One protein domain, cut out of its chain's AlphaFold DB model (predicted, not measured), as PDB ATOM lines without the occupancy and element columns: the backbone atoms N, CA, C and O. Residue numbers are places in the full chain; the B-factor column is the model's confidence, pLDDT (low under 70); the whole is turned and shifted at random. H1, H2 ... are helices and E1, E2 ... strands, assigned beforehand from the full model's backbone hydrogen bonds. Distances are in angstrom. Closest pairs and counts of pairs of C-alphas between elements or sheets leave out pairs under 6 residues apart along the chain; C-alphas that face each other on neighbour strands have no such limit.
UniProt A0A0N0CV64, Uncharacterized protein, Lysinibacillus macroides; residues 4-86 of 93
ATOM      1  N   ALA A   4     139.897 104.196 153.725       92.31
ATOM      2  CA  ALA A   4     140.790 103.942 154.841       92.31
ATOM      3  C   ALA A   4     140.614 105.058 155.871       92.31
ATOM      4  O   ALA A   4     139.986 106.081 155.606       92.31
ATOM      5  N   TRP A   5     141.164 104.863 157.060       95.00
ATOM      6  CA  TRP A   5     141.073 105.820 158.149       95.00
ATOM      7  C   TRP A   5     142.446 106.108 158.730       95.00
ATOM      8  O   TRP A   5     143.307 105.233 158.787       95.00
ATOM      9  N   VAL A   6     142.615 107.331 159.209       95.44
ATOM     10  CA  VAL A   6     143.751 107.749 160.030       95.44
ATOM     11  C   VAL A   6     143.238 108.402 161.302       95.44
ATOM     12  O   VAL A   6     142.085 108.836 161.373       95.44
ATOM     13  N   LEU A   7     144.099 108.481 162.309       95.81
ATOM     14  CA  LEU A   7     143.839 109.245 163.522       95.81
ATOM     15  C   LEU A   7     144.528 110.597 163.388       95.81
ATOM     16  O   LEU A   7     145.753 110.662 163.368       95.81
ATOM     17  N   ARG A   8     143.743 111.664 163.270       96.44
ATOM     18  CA  ARG A   8     144.237 113.043 163.234       96.44
ATOM     19  C   ARG A   8     144.151 113.636 164.633       96.44
ATOM     20  O   ARG A   8     143.106 113.519 165.265       96.44
ATOM     21  N   LEU A   9     145.216 114.268 165.108       95.94
ATOM     22  CA  LEU A   9     145.220 114.996 166.373       95.94
ATOM     23  C   LEU A   9     144.146 116.094 166.333       95.94
ATOM     24  O   LEU A   9     143.994 116.773 165.315       95.94
ATOM     25  N   LYS A  10     143.377 116.245 167.412       96.62
ATOM     26  CA  LYS A  10     142.385 117.323 167.509       96.62
ATOM     27  C   LYS A  10     143.078 118.669 167.648       96.62
ATOM     28  O   LYS A  10     144.119 118.771 168.294       96.62
ATOM     29  N   ASP A  11     142.441 119.699 167.105       95.75
ATOM     30  CA  ASP A  11     142.990 121.057 167.057       95.75
ATOM     31  C   ASP A  11     143.327 121.604 168.457       95.75
ATOM     32  O   ASP A  11     144.316 122.302 168.623       95.75
ATOM     33  N   GLU A  12     142.563 121.235 169.491       95.81
ATOM     34  CA  GLU A  12     142.820 121.636 170.887       95.81
ATOM     35  C   GLU A  12     144.116 121.074 171.498       95.81
ATOM     36  O   GLU A  12     144.565 121.577 172.528       95.81
ATOM     37  N   PHE A  13     144.709 120.049 170.878       93.94
ATOM     38  CA  PHE A  13     145.993 119.458 171.270       93.94
ATOM     39  C   PHE A  13     147.097 119.707 170.235       93.94
ATOM     40  O   PHE A  13     148.222 119.256 170.438       93.94
ATOM     41  N   ASN A  14     146.781 120.371 169.120       93.62
ATOM     42  CA  ASN A  14     147.718 120.615 168.036       93.62
ATOM     43  C   ASN A  14     148.298 122.029 168.135       93.62
ATOM     44  O   ASN A  14     147.617 123.012 167.853       93.62
ATOM     45  N   ASP A  15     149.576 122.124 168.492       90.50
ATOM     46  CA  ASP A  15     150.292 123.401 168.582       90.50
ATOM     47  C   ASP A  15     150.773 123.923 167.211       90.50
ATOM     48  O   ASP A  15     151.361 125.006 167.127       90.50
ATOM     49  N   LEU A  16     150.554 123.162 166.131       91.81
ATOM     50  CA  LEU A  16     150.972 123.500 164.772       91.81
ATOM     51  C   LEU A  16     149.780 123.898 163.893       91.81
ATOM     52  O   LEU A  16     148.699 123.320 163.969       91.81
ATOM     53  N   ASP A  17     150.019 124.814 162.952       92.31
ATOM     54  CA  ASP A  17     149.023 125.252 161.957       92.31
ATOM     55  C   ASP A  17     148.755 124.209 160.847       92.31
ATOM     56  O   ASP A  17     148.025 124.473 159.888       92.31
ATOM     57  N   VAL A  18     149.362 123.023 160.943       94.00
ATOM     58  CA  VAL A  18     149.201 121.917 159.992       94.00
ATOM     59  C   VAL A  18     148.594 120.698 160.691       94.00
ATOM     60  O   VAL A  18     148.897 120.463 161.862       94.00
ATOM     61  N   PRO A  19     147.750 119.897 160.010       94.94
ATOM     62  CA  PRO A  19     147.229 118.660 160.583       94.94
ATOM     63  C   PRO A  19     148.355 117.726 161.032       94.94
ATOM     64  O   PRO A  19     149.338 117.558 160.318       94.94
ATOM     65  N   GLN A  20     148.183 117.101 162.194       95.50
ATOM     66  CA  GLN A  20     149.074 116.063 162.708       95.50
ATOM     67  C   GLN A  20     148.335 114.723 162.738       95.50
ATOM     68  O   GLN A  20     147.175 114.659 163.151       95.50
ATOM     69  N   TYR A  21     148.994 113.650 162.319       94.56
ATOM     70  CA  TYR A  21     148.429 112.309 162.210       94.56
ATOM     71  C   TYR A  21     149.223 111.315 163.044       94.56
ATOM     72  O   TYR A  21     150.446 111.331 163.027       94.56
ATOM     73  N   TYR A  22     148.536 110.410 163.732       93.25
ATOM     74  CA  TYR A  22     149.173 109.364 164.520       93.25
ATOM     75  C   TYR A  22     149.950 108.387 163.627       93.25
ATOM     76  O   TYR A  22     149.372 107.800 162.707       93.25
ATOM     77  N   THR A  23     151.233 108.171 163.916       91.25
ATOM     78  CA  THR A  23     152.106 107.259 163.145       91.25
ATOM     79  C   THR A  23     152.033 105.817 163.640       91.25
ATOM     80  O   THR A  23     152.253 104.888 162.869       91.25
ATOM     81  N   GLY A  24     151.696 105.604 164.917       80.62
ATOM     82  CA  GLY A  24     151.682 104.274 165.533       80.62
ATOM     83  C   GLY A  24     153.056 103.632 165.725       80.62
ATOM     84  O   GLY A  24     153.105 102.470 166.120       80.62
ATOM     85  N   ASN A  25     154.138 104.370 165.466       70.69
ATOM     86  CA  ASN A  25     155.502 103.943 165.756       70.69
ATOM     87  C   ASN A  25     155.953 104.521 167.101       70.69
ATOM     88  O   ASN A  25     155.727 105.693 167.379       70.69
ATOM     89  N   ASP A  26     156.622 103.693 167.903       61.56
ATOM     90  CA  ASP A  26     157.149 104.069 169.224       61.56
ATOM     91  C   ASP A  26     158.517 104.793 169.150       61.56
ATOM     92  O   ASP A  26     159.035 105.221 170.180       61.56
ATOM     93  N   ASP A  27     159.114 104.905 167.953       53.03
ATOM     94  CA  ASP A  27     160.514 105.327 167.761       53.03
ATOM     95  C   ASP A  27     160.710 106.835 167.489       53.03
ATOM     96  O   ASP A  27     161.774 107.364 167.805       53.03
ATOM     97  N   ASP A  28     159.701 107.533 166.962       49.69
ATOM     98  CA  ASP A  28     159.671 108.993 166.780       49.69
ATOM     99  C   ASP A  28     158.363 109.523 167.377       49.69
ATOM    100  O   ASP A  28     157.390 108.769 167.455       49.69
ATOM    101  N   GLU A  29     158.355 110.787 167.831       61.12
ATOM    102  CA  GLU A  29     157.163 111.512 168.305       61.12
ATOM    103  C   GLU A  29     155.944 111.016 167.523       61.12
ATOM    104  O   GLU A  29     155.961 111.081 166.300       61.12
ATOM    105  N   GLY A  30     154.961 110.398 168.192       83.81
ATOM    106  CA  GLY A  30     153.947 109.527 167.567       83.81
ATOM    107  C   GLY A  30     152.952 110.224 166.624       83.81
ATOM    108  O   GLY A  30     151.809 109.782 166.509       83.81
ATOM    109  N   LEU A  31     153.360 111.326 165.998       91.38
ATOM    110  CA  LEU A  31     152.648 112.255 165.147       91.38
ATOM    111  C   LEU A  31     153.488 112.597 163.903       91.38
ATOM    112  O   LEU A  31     154.712 112.623 163.943       91.38
ATOM    113  N   THR A  32     152.824 112.885 162.790       92.00
ATOM    114  CA  THR A  32     153.447 113.351 161.544       92.00
ATOM    115  C   THR A  32     152.525 114.332 160.825       92.00
ATOM    116  O   THR A  32     151.304 114.188 160.901       92.00
ATOM    117  N   ASP A  33     153.073 115.315 160.107       93.12
ATOM    118  CA  ASP A  33     152.305 116.130 159.151       93.12
ATOM    119  C   ASP A  33     152.147 115.447 157.781       93.12
ATOM    120  O   ASP A  33     151.292 115.838 156.979       93.12
ATOM    121  N   ASP A  34     152.928 114.398 157.514       91.56
ATOM    122  CA  ASP A  34     152.894 113.632 156.277       91.56
ATOM    123  C   ASP A  34     151.885 112.484 156.381       91.56
ATOM    124  O   ASP A  34     152.138 111.435 156.978       91.56
ATOM    125  N   LEU A  35     150.732 112.654 155.730       90.00
ATOM    126  CA  LEU A  35     149.675 111.643 155.694       90.00
ATOM    127  C   LEU A  35     150.159 110.276 155.167       90.00
ATOM    128  O   LEU A  35     149.588 109.251 155.541       90.00
ATOM    129  N   SER A  36     151.200 110.228 154.329       88.56
ATOM    130  CA  SER A  36     151.760 108.963 153.826       88.56
ATOM    131  C   SER A  36     152.538 108.175 154.889       88.56
ATOM    132  O   SER A  36     152.737 106.968 154.738       88.56
ATOM    133  N   GLN A  37     152.935 108.842 155.974       89.88
ATOM    134  CA  GLN A  37     153.620 108.261 157.130       89.88
ATOM    135  C   GLN A  37     152.663 107.972 158.298       89.88
ATOM    136  O   GLN A  37     153.075 107.405 159.312       89.88
ATOM    137  N   ALA A  38     151.386 108.347 158.175       92.00
ATOM    138  CA  ALA A  38     150.371 108.062 159.178       92.00
ATOM    139  C   ALA A  38     150.047 106.561 159.254       92.00
ATOM    140  O   ALA A  38     150.152 105.816 158.276       92.00
ATOM    141  N   ASN A  39     149.556 106.118 160.412       92.06
ATOM    142  CA  ASN A  39     149.032 104.769 160.574       92.06
ATOM    143  C   ASN A  39     147.719 104.606 159.787       92.06
ATOM    144  O   ASN A  39     146.659 105.066 160.221       92.06
ATOM    145  N   ILE A  40     147.792 103.938 158.634       92.19
ATOM    146  CA  ILE A  40     146.634 103.690 157.769       92.19
ATOM    147  C   ILE A  40     145.830 102.492 158.280       92.19
ATOM    148  O   ILE A  40     146.289 101.348 158.293       92.19
ATOM    149  N   VAL A  41     144.575 102.744 158.638       93.38
ATOM    150  CA  VAL A  41     143.641 101.745 159.156       93.38
ATOM    151  C   VAL A  41     142.616 101.400 158.084       93.38
ATOM    152  O   VAL A  41     141.791 102.222 157.714       93.38
ATOM    153  N   TYR A  42     142.613 100.156 157.607       92.69
ATOM    154  CA  TYR A  42     141.646  99.686 156.596       92.69
ATOM    155  C   TYR A  42     140.353  99.111 157.186       92.69
ATOM    156  O   TYR A  42     139.398  98.838 156.464       92.69
ATOM    157  N   ASN A  43     140.332  98.863 158.494       94.50
ATOM    158  CA  ASN A  43     139.149  98.403 159.207       94.50
ATOM    159  C   ASN A  43     139.092  99.101 160.566       94.50
ATOM    160  O   ASN A  43     139.714  98.659 161.536       94.50
ATOM    161  N   LYS A  44     138.350 100.212 160.601       94.06
ATOM    162  CA  LYS A  44     138.177 101.046 161.791       94.06
ATOM    163  C   LYS A  44     137.617 100.257 162.977       94.06
ATOM    164  O   LYS A  44     138.143 100.370 164.076       94.06
ATOM    165  N   GLU A  45     136.608  99.413 162.760       95.94
ATOM    166  CA  GLU A  45     135.975  98.636 163.836       95.94
ATOM    167  C   GLU A  45     136.962  97.668 164.504       95.94
ATOM    168  O   GLU A  45     137.039  97.592 165.731       95.94
ATOM    169  N   ASN A  46     137.780  96.969 163.714       95.88
ATOM    170  CA  ASN A  46     138.816  96.090 164.256       95.88
ATOM    171  C   ASN A  46     139.877  96.866 165.045       95.88
ATOM    172  O   ASN A  46     140.321  96.383 166.088       95.88
ATOM    173  N   ALA A  47     140.270  98.054 164.575       95.00
ATOM    174  CA  ALA A  47     141.222  98.902 165.286       95.00
ATOM    175  C   ALA A  47     140.655  99.385 166.628       95.00
ATOM    176  O   ALA A  47     141.320  99.258 167.656       95.00
ATOM    177  N   GLU A  48     139.404  99.853 166.655       97.00
ATOM    178  CA  GLU A  48     138.742 100.261 167.898       97.00
ATOM    179  C   GLU A  48     138.602  99.093 168.883       97.00
ATOM    180  O   GLU A  48     138.887  99.243 170.073       97.00
ATOM    181  N   ASN A  49     138.217  97.909 168.399       98.06
ATOM    182  CA  ASN A  49     138.123  96.708 169.229       98.06
ATOM    183  C   ASN A  49     139.482  96.315 169.821       98.06
ATOM    184  O   ASN A  49     139.561  95.947 170.995       98.06
ATOM    185  N   TRP A  50     140.556  96.422 169.037       95.88
ATOM    186  CA  TRP A  50     141.909  96.198 169.536       95.88
ATOM    187  C   TRP A  50     142.279  97.208 170.633       95.88
ATOM    188  O   TRP A  50     142.693  96.781 171.711       95.88
ATOM    189  N   MET A  51     142.034  98.507 170.422       96.31
ATOM    190  CA  MET A  51     142.322  99.560 171.411       96.31
ATOM    191  C   MET A  51     141.568  99.344 172.729       96.31
ATOM    192  O   MET A  51     142.139  99.506 173.805       96.31
ATOM    193  N   ARG A  52     140.290  98.941 172.668       97.94
ATOM    194  CA  ARG A  52     139.475  98.648 173.863       97.94
ATOM    195  C   ARG A  52     139.987  97.427 174.621       97.94
ATOM    196  O   ARG A  52     140.047  97.440 175.847       97.94
ATOM    197  N   ASN A  53     140.355  96.370 173.898       97.56
ATOM    198  CA  ASN A  53     140.902  95.160 174.508       97.56
ATOM    199  C   ASN A  53     142.273  95.424 175.141       97.56
ATOM    200  O   ASN A  53     142.546  94.919 176.229       97.56
ATOM    201  N   TRP A  54     143.107  96.235 174.488       95.31
ATOM    202  CA  TRP A  54     144.395  96.666 175.023       95.31
ATOM    203  C   TRP A  54     144.228  97.497 176.296       95.31
ATOM    204  O   TRP A  54     144.818  97.171 177.322       95.31
ATOM    205  N   GLU A  55     143.361  98.510 176.258       96.19
ATOM    206  CA  GLU A  55     143.033  99.351 177.413       96.19
ATOM    207  C   GLU A  55     142.559  98.518 178.606       96.19
ATOM    208  O   GLU A  55     143.106  98.624 179.704       96.19
ATOM    209  N   LYS A  56     141.616  97.600 178.367       96.94
ATOM    210  CA  LYS A  56     141.132  96.672 179.390       96.94
ATOM    211  C   LYS A  56     142.265  95.831 179.986       96.94
ATOM    212  O   LYS A  56     142.354  95.723 181.205       96.94
ATOM    213  N   ALA A  57     143.140  95.264 179.155       96.62
ATOM    214  CA  ALA A  57     144.258  94.448 179.627       96.62
ATOM    215  C   ALA A  57     145.270  95.256 180.463       96.62
ATOM    216  O   ALA A  57     145.833  94.735 181.428       96.62
ATOM    217  N   ILE A  58     145.496  96.527 180.115       96.38
ATOM    218  CA  ILE A  58     146.351  97.435 180.887       96.38
ATOM    219  C   ILE A  58     145.727  97.731 182.253       96.38
ATOM    220  O   ILE A  58     146.414  97.577 183.265       96.38
ATOM    221  N   PHE A  59     144.437  98.065 182.310       96.19
ATOM    222  CA  PHE A  59     143.755  98.335 183.579       96.19
ATOM    223  C   PHE A  59     143.665  97.095 184.473       96.19
ATOM    224  O   PHE A  59     143.913  97.182 185.674       96.19
ATOM    225  N   GLU A  60     143.406  95.914 183.900       97.25
ATOM    226  CA  GLU A  60     143.408  94.650 184.650       97.25
ATOM    227  C   GLU A  60     144.781  94.335 185.260       97.25
ATOM    228  O   GLU A  60     144.864  93.755 186.345       97.25
ATOM    229  N   LYS A  61     145.870  94.710 184.580       97.19
ATOM    230  CA  LYS A  61     147.235  94.407 185.019       97.19
ATOM    231  C   LYS A  61     147.809  95.435 185.991       97.19
ATOM    232  O   LYS A  61     148.568  95.059 186.884       97.19
ATOM    233  N   PHE A  62     147.506  96.713 185.790       96.44
ATOM    234  CA  PHE A  62     148.183  97.821 186.468       96.44
ATOM    235  C   PHE A  62     147.251  98.688 187.326       96.44
ATOM    236  O   PHE A  62     147.742  99.543 188.060       96.44
ATOM    237  N   GLY A  63     145.940  98.431 187.293       95.19
ATOM    238  CA  GLY A  63     144.918  99.186 188.016       95.19
ATOM    239  C   GLY A  63     144.197 100.210 187.137       95.19
ATOM    240  O   GLY A  63     144.661 100.562 186.054       95.19
ATOM    241  N   GLU A  64     143.050 100.691 187.622       90.12
ATOM    242  CA  GLU A  64     142.176 101.634 186.902       90.12
ATOM    243  C   GLU A  64     142.838 102.999 186.644       90.12
ATOM    244  O   GLU A  64     142.481 103.678 185.687       90.12
ATOM    245  N   ASP A  65     143.843 103.370 187.443       91.88
ATOM    246  CA  ASP A  65     144.588 104.629 187.307       91.88
ATOM    247  C   ASP A  65     145.770 104.545 186.318       91.88
ATOM    248  O   ASP A  65     146.553 105.490 186.186       91.88
ATOM    249  N   ALA A  66     145.966 103.405 185.646       92.88
ATOM    250  CA  ALA A  66     147.078 103.236 184.716       92.88
ATOM    251  C   ALA A  66     146.923 104.127 183.470       92.88
ATOM    252  O   ALA A  66     145.847 104.256 182.895       92.88
ATOM    253  N   ILE A  67     148.029 104.703 182.994       87.38
ATOM    254  CA  ILE A  67     148.041 105.479 181.748       87.38
ATOM    255  C   ILE A  67     148.123 104.511 180.562       87.38
ATOM    256  O   ILE A  67     149.062 103.720 180.461       87.38
ATOM    257  N   CYS A  68     147.151 104.584 179.650       89.81
ATOM    258  CA  CYS A  68     147.096 103.747 178.453       89.81
ATOM    259  C   CYS A  68     147.065 104.608 177.183       89.81
ATOM    260  O   CYS A  68     145.995 104.900 176.660       89.81
ATOM    261  N   ASN A  69     148.237 105.000 176.672       87.06
ATOM    262  CA  ASN A  69     148.328 105.900 175.513       87.06
ATOM    263  C   ASN A  69     147.707 105.302 174.240       87.06
ATOM    264  O   ASN A  69     147.009 105.999 173.523       87.06
ATOM    265  N   ALA A  70     147.876 103.998 173.998       87.56
ATOM    266  CA  ALA A  70     147.248 103.298 172.868       87.56
ATOM    267  C   ALA A  70     145.814 102.800 173.165       87.56
ATOM    268  O   ALA A  70     145.226 102.063 172.370       87.56
ATOM    269  N   GLY A  71     145.266 103.139 174.335       92.50
ATOM    270  CA  GLY A  71     143.929 102.740 174.760       92.50
ATOM    271  C   GLY A  71     142.841 103.535 174.053       92.50
ATOM    272  O   GLY A  71     143.048 104.680 173.650       92.50
ATOM    273  N   TYR A  72     141.660 102.936 173.908       95.44
ATOM    274  CA  TYR A  72     140.558 103.565 173.175       95.44
ATOM    275  C   TYR A  72     140.184 104.932 173.754       95.44
ATOM    276  O   TYR A  72     139.997 105.888 173.005       95.44
ATOM    277  N   THR A  73     140.097 105.037 175.078       94.88
ATOM    278  CA  THR A  73     139.700 106.273 175.754       94.88
ATOM    279  C   THR A  73     140.731 107.368 175.524       94.88
ATOM    280  O   THR A  73     140.373 108.477 175.132       94.88
ATOM    281  N   HIS A  74     142.016 107.058 175.707       93.81
ATOM    282  CA  HIS A  74     143.082 108.028 175.474       93.81
ATOM    283  C   HIS A  74     143.117 108.484 174.012       93.81
ATOM    284  O   HIS A  74     143.124 109.690 173.755       93.81
ATOM    285  N   MET A  75     143.065 107.543 173.065       95.06
ATOM    286  CA  MET A  75     143.100 107.860 171.639       95.06
ATOM    287  C   MET A  75     141.892 108.706 171.224       95.06
ATOM    288  O   MET A  75     142.069 109.728 170.578       95.06
ATOM    289  N   MET A  76     140.667 108.356 171.624       96.25
ATOM    290  CA  MET A  76     139.472 109.125 171.232       96.25
ATOM    291  C   MET A  76     139.339 110.468 171.952       96.25
ATOM    292  O   MET A  76     138.641 111.365 171.471       96.25
ATOM    293  N   ASN A  77     140.007 110.640 173.093       95.75
ATOM    294  CA  ASN A  77     140.089 111.943 173.738       95.75
ATOM    295  C   ASN A  77     140.958 112.907 172.926       95.75
ATOM    296  O   ASN A  77     140.551 114.054 172.776       95.75
ATOM    297  N   HIS A  78     142.064 112.443 172.337       95.69
ATOM    298  CA  HIS A  78     143.044 113.312 171.670       95.69
ATOM    299  C   HIS A  78     142.957 113.325 170.140       95.69
ATOM    300  O   HIS A  78     143.426 114.273 169.516       95.69
ATOM    301  N   PHE A  79     142.345 112.312 169.526       96.62
ATOM    302  CA  PHE A  79     142.329 112.123 168.077       96.62
ATOM    303  C   PHE A  79     140.916 111.965 167.517       96.62
ATOM    304  O   PHE A  79     140.019 111.430 168.174       96.62
ATOM    305  N   ASP A  80     140.759 112.366 166.258       97.06
ATOM    306  CA  ASP A  80     139.590 112.117 165.424       97.06
ATOM    307  C   ASP A  80     139.903 111.075 164.348       97.06
ATOM    308  O   ASP A  80     140.959 111.102 163.711       97.06
ATOM    309  N   TRP A  81     138.939 110.197 164.072       96.50
ATOM    310  CA  TRP A  81     138.979 109.358 162.879       96.50
ATOM    311  C   TRP A  81     138.679 110.188 161.633       96.50
ATOM    312  O   TRP A  81     137.572 110.709 161.488       96.50
ATOM    313  N   VAL A  82     139.630 110.235 160.705       95.50
ATOM    314  CA  VAL A  82     139.479 110.906 159.412       95.50
ATOM    315  C   VAL A  82     139.520 109.865 158.305       95.50
ATOM    316  O   VAL A  82     140.436 109.048 158.248       95.50
ATOM    317  N   GLU A  83     138.504 109.879 157.447       94.06
ATOM    318  CA  GLU A  83     138.431 109.025 156.264       94.06
ATOM    319  C   GLU A  83     139.357 109.557 155.164       94.06
ATOM    320  O   GLU A  83     139.392 110.759 154.889       94.06
ATOM    321  N   VAL A  84     140.120 108.661 154.544       90.56
ATOM    322  CA  VAL A  84     141.094 108.961 153.492       90.56
ATOM    323  C   VAL A  84     140.986 107.939 152.364       90.56
ATOM    324  O   VAL A  84     140.573 106.798 152.569       90.56
ATOM    325  N   THR A  85     141.382 108.337 151.157       82.31
ATOM    326  CA  THR A  85     141.468 107.432 150.006       82.31
ATOM    327  C   THR A  85     142.913 106.964 149.802       82.31
ATOM    328  O   THR A  85     143.856 107.656 150.181       82.31
ATOM    329  N   GLU A  86     143.110 105.808 149.159       65.62
ATOM    330  CA  GLU A  86     144.449 105.306 148.772       65.62
ATOM    331  C   GLU A  86     145.246 106.267 147.866       65.62
ATOM    332  O   GLU A  86     146.470 106.163 147.775       65.62
TER     333      GLU A  86
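This is residues 4 to 86 of the 93 residues of an uncharacterized protein of Lysinibacillus macroides (UniProt A0A0N0CV64). A two-stranded antiparallel ribbon, E1 and E2, lies at one end, and the long helix H1 reaches away from it; the short helix H2 begins beside the middle of H1 and crosses it about perpendicular, and the chain turns from the end of H2 into E2 with no residue between them. A long looped stretch, residues 10 to 43, folds beside E1, and residues 63 to 71 fold back from the far end of H1 to H2. The printed part has 83 residues with two named strands and two named helices, in the order E1, H1, H2, E2. The class is mixed, helices and strands, with under half of the residues in named elements. The whole is compact, with a radius of gyration of the C-alphas of 13.1 A and spans of 36 by 28 by 23 A.

Strand E1 covers residues 4 to 9 and begins at C-alpha 4, at (140.790, 103.942, 154.841); it is 16.6 A long. Residues 10 to 43 hold no named element. Helix H1 covers residues 44 to 62, 26.8 A from first to last C-alpha, and ends at C-alpha 62, at (148.183, 97.821, 186.468). Helix H2 covers residues 72 to 78, and strand E2 covers residues 79 to 85, 18.7 A long, ending at C-alpha 85, at (141.468, 107.432, 150.006).

E1 and E2 are antiparallel neighbours, with 145 degrees between their directions. N 4 and O 84 are within hydrogen-bond range at 2.9 A, as are N 80 and O 8 at 2.8 A. The closest C-alphas of E1 and H1 are those of Trp 5 and Lys 44, 6.7 A apart. H1 and E2 are only just apart, at 8.4 A. H1 touches H2 with residues 48 to 55 alone; the closest C-alphas, those of Met 51 and Tyr 72, are 4.7 A apart, and the lines are about perpendicular at 73 degrees. The closest C-alphas of E1 and H2 are those of Leu 9 and His 78, 6.0 A apart. In H1 and H2 every O i to N i+4 pair is within hydrogen-bond range. Outside the named strands, residues 21 to 22 pair with residues 31 to 32, antiparallel.

The two C-alphas farthest apart are those of Gly 63 and Glu 86, at 39.7 A, while those of the first and last printed residues, Ala 4 and Glu 86, are 7.2 A apart. The printed part has no cut. The link from E1 to H1 is long, with 34 residues; that from H1 to H2 is short, with 9; that from H2 to E2 is tight, with 0. The mean pLDDT of the printed part is 91.2, and residues 26 to 29 and residue 86 are under 70.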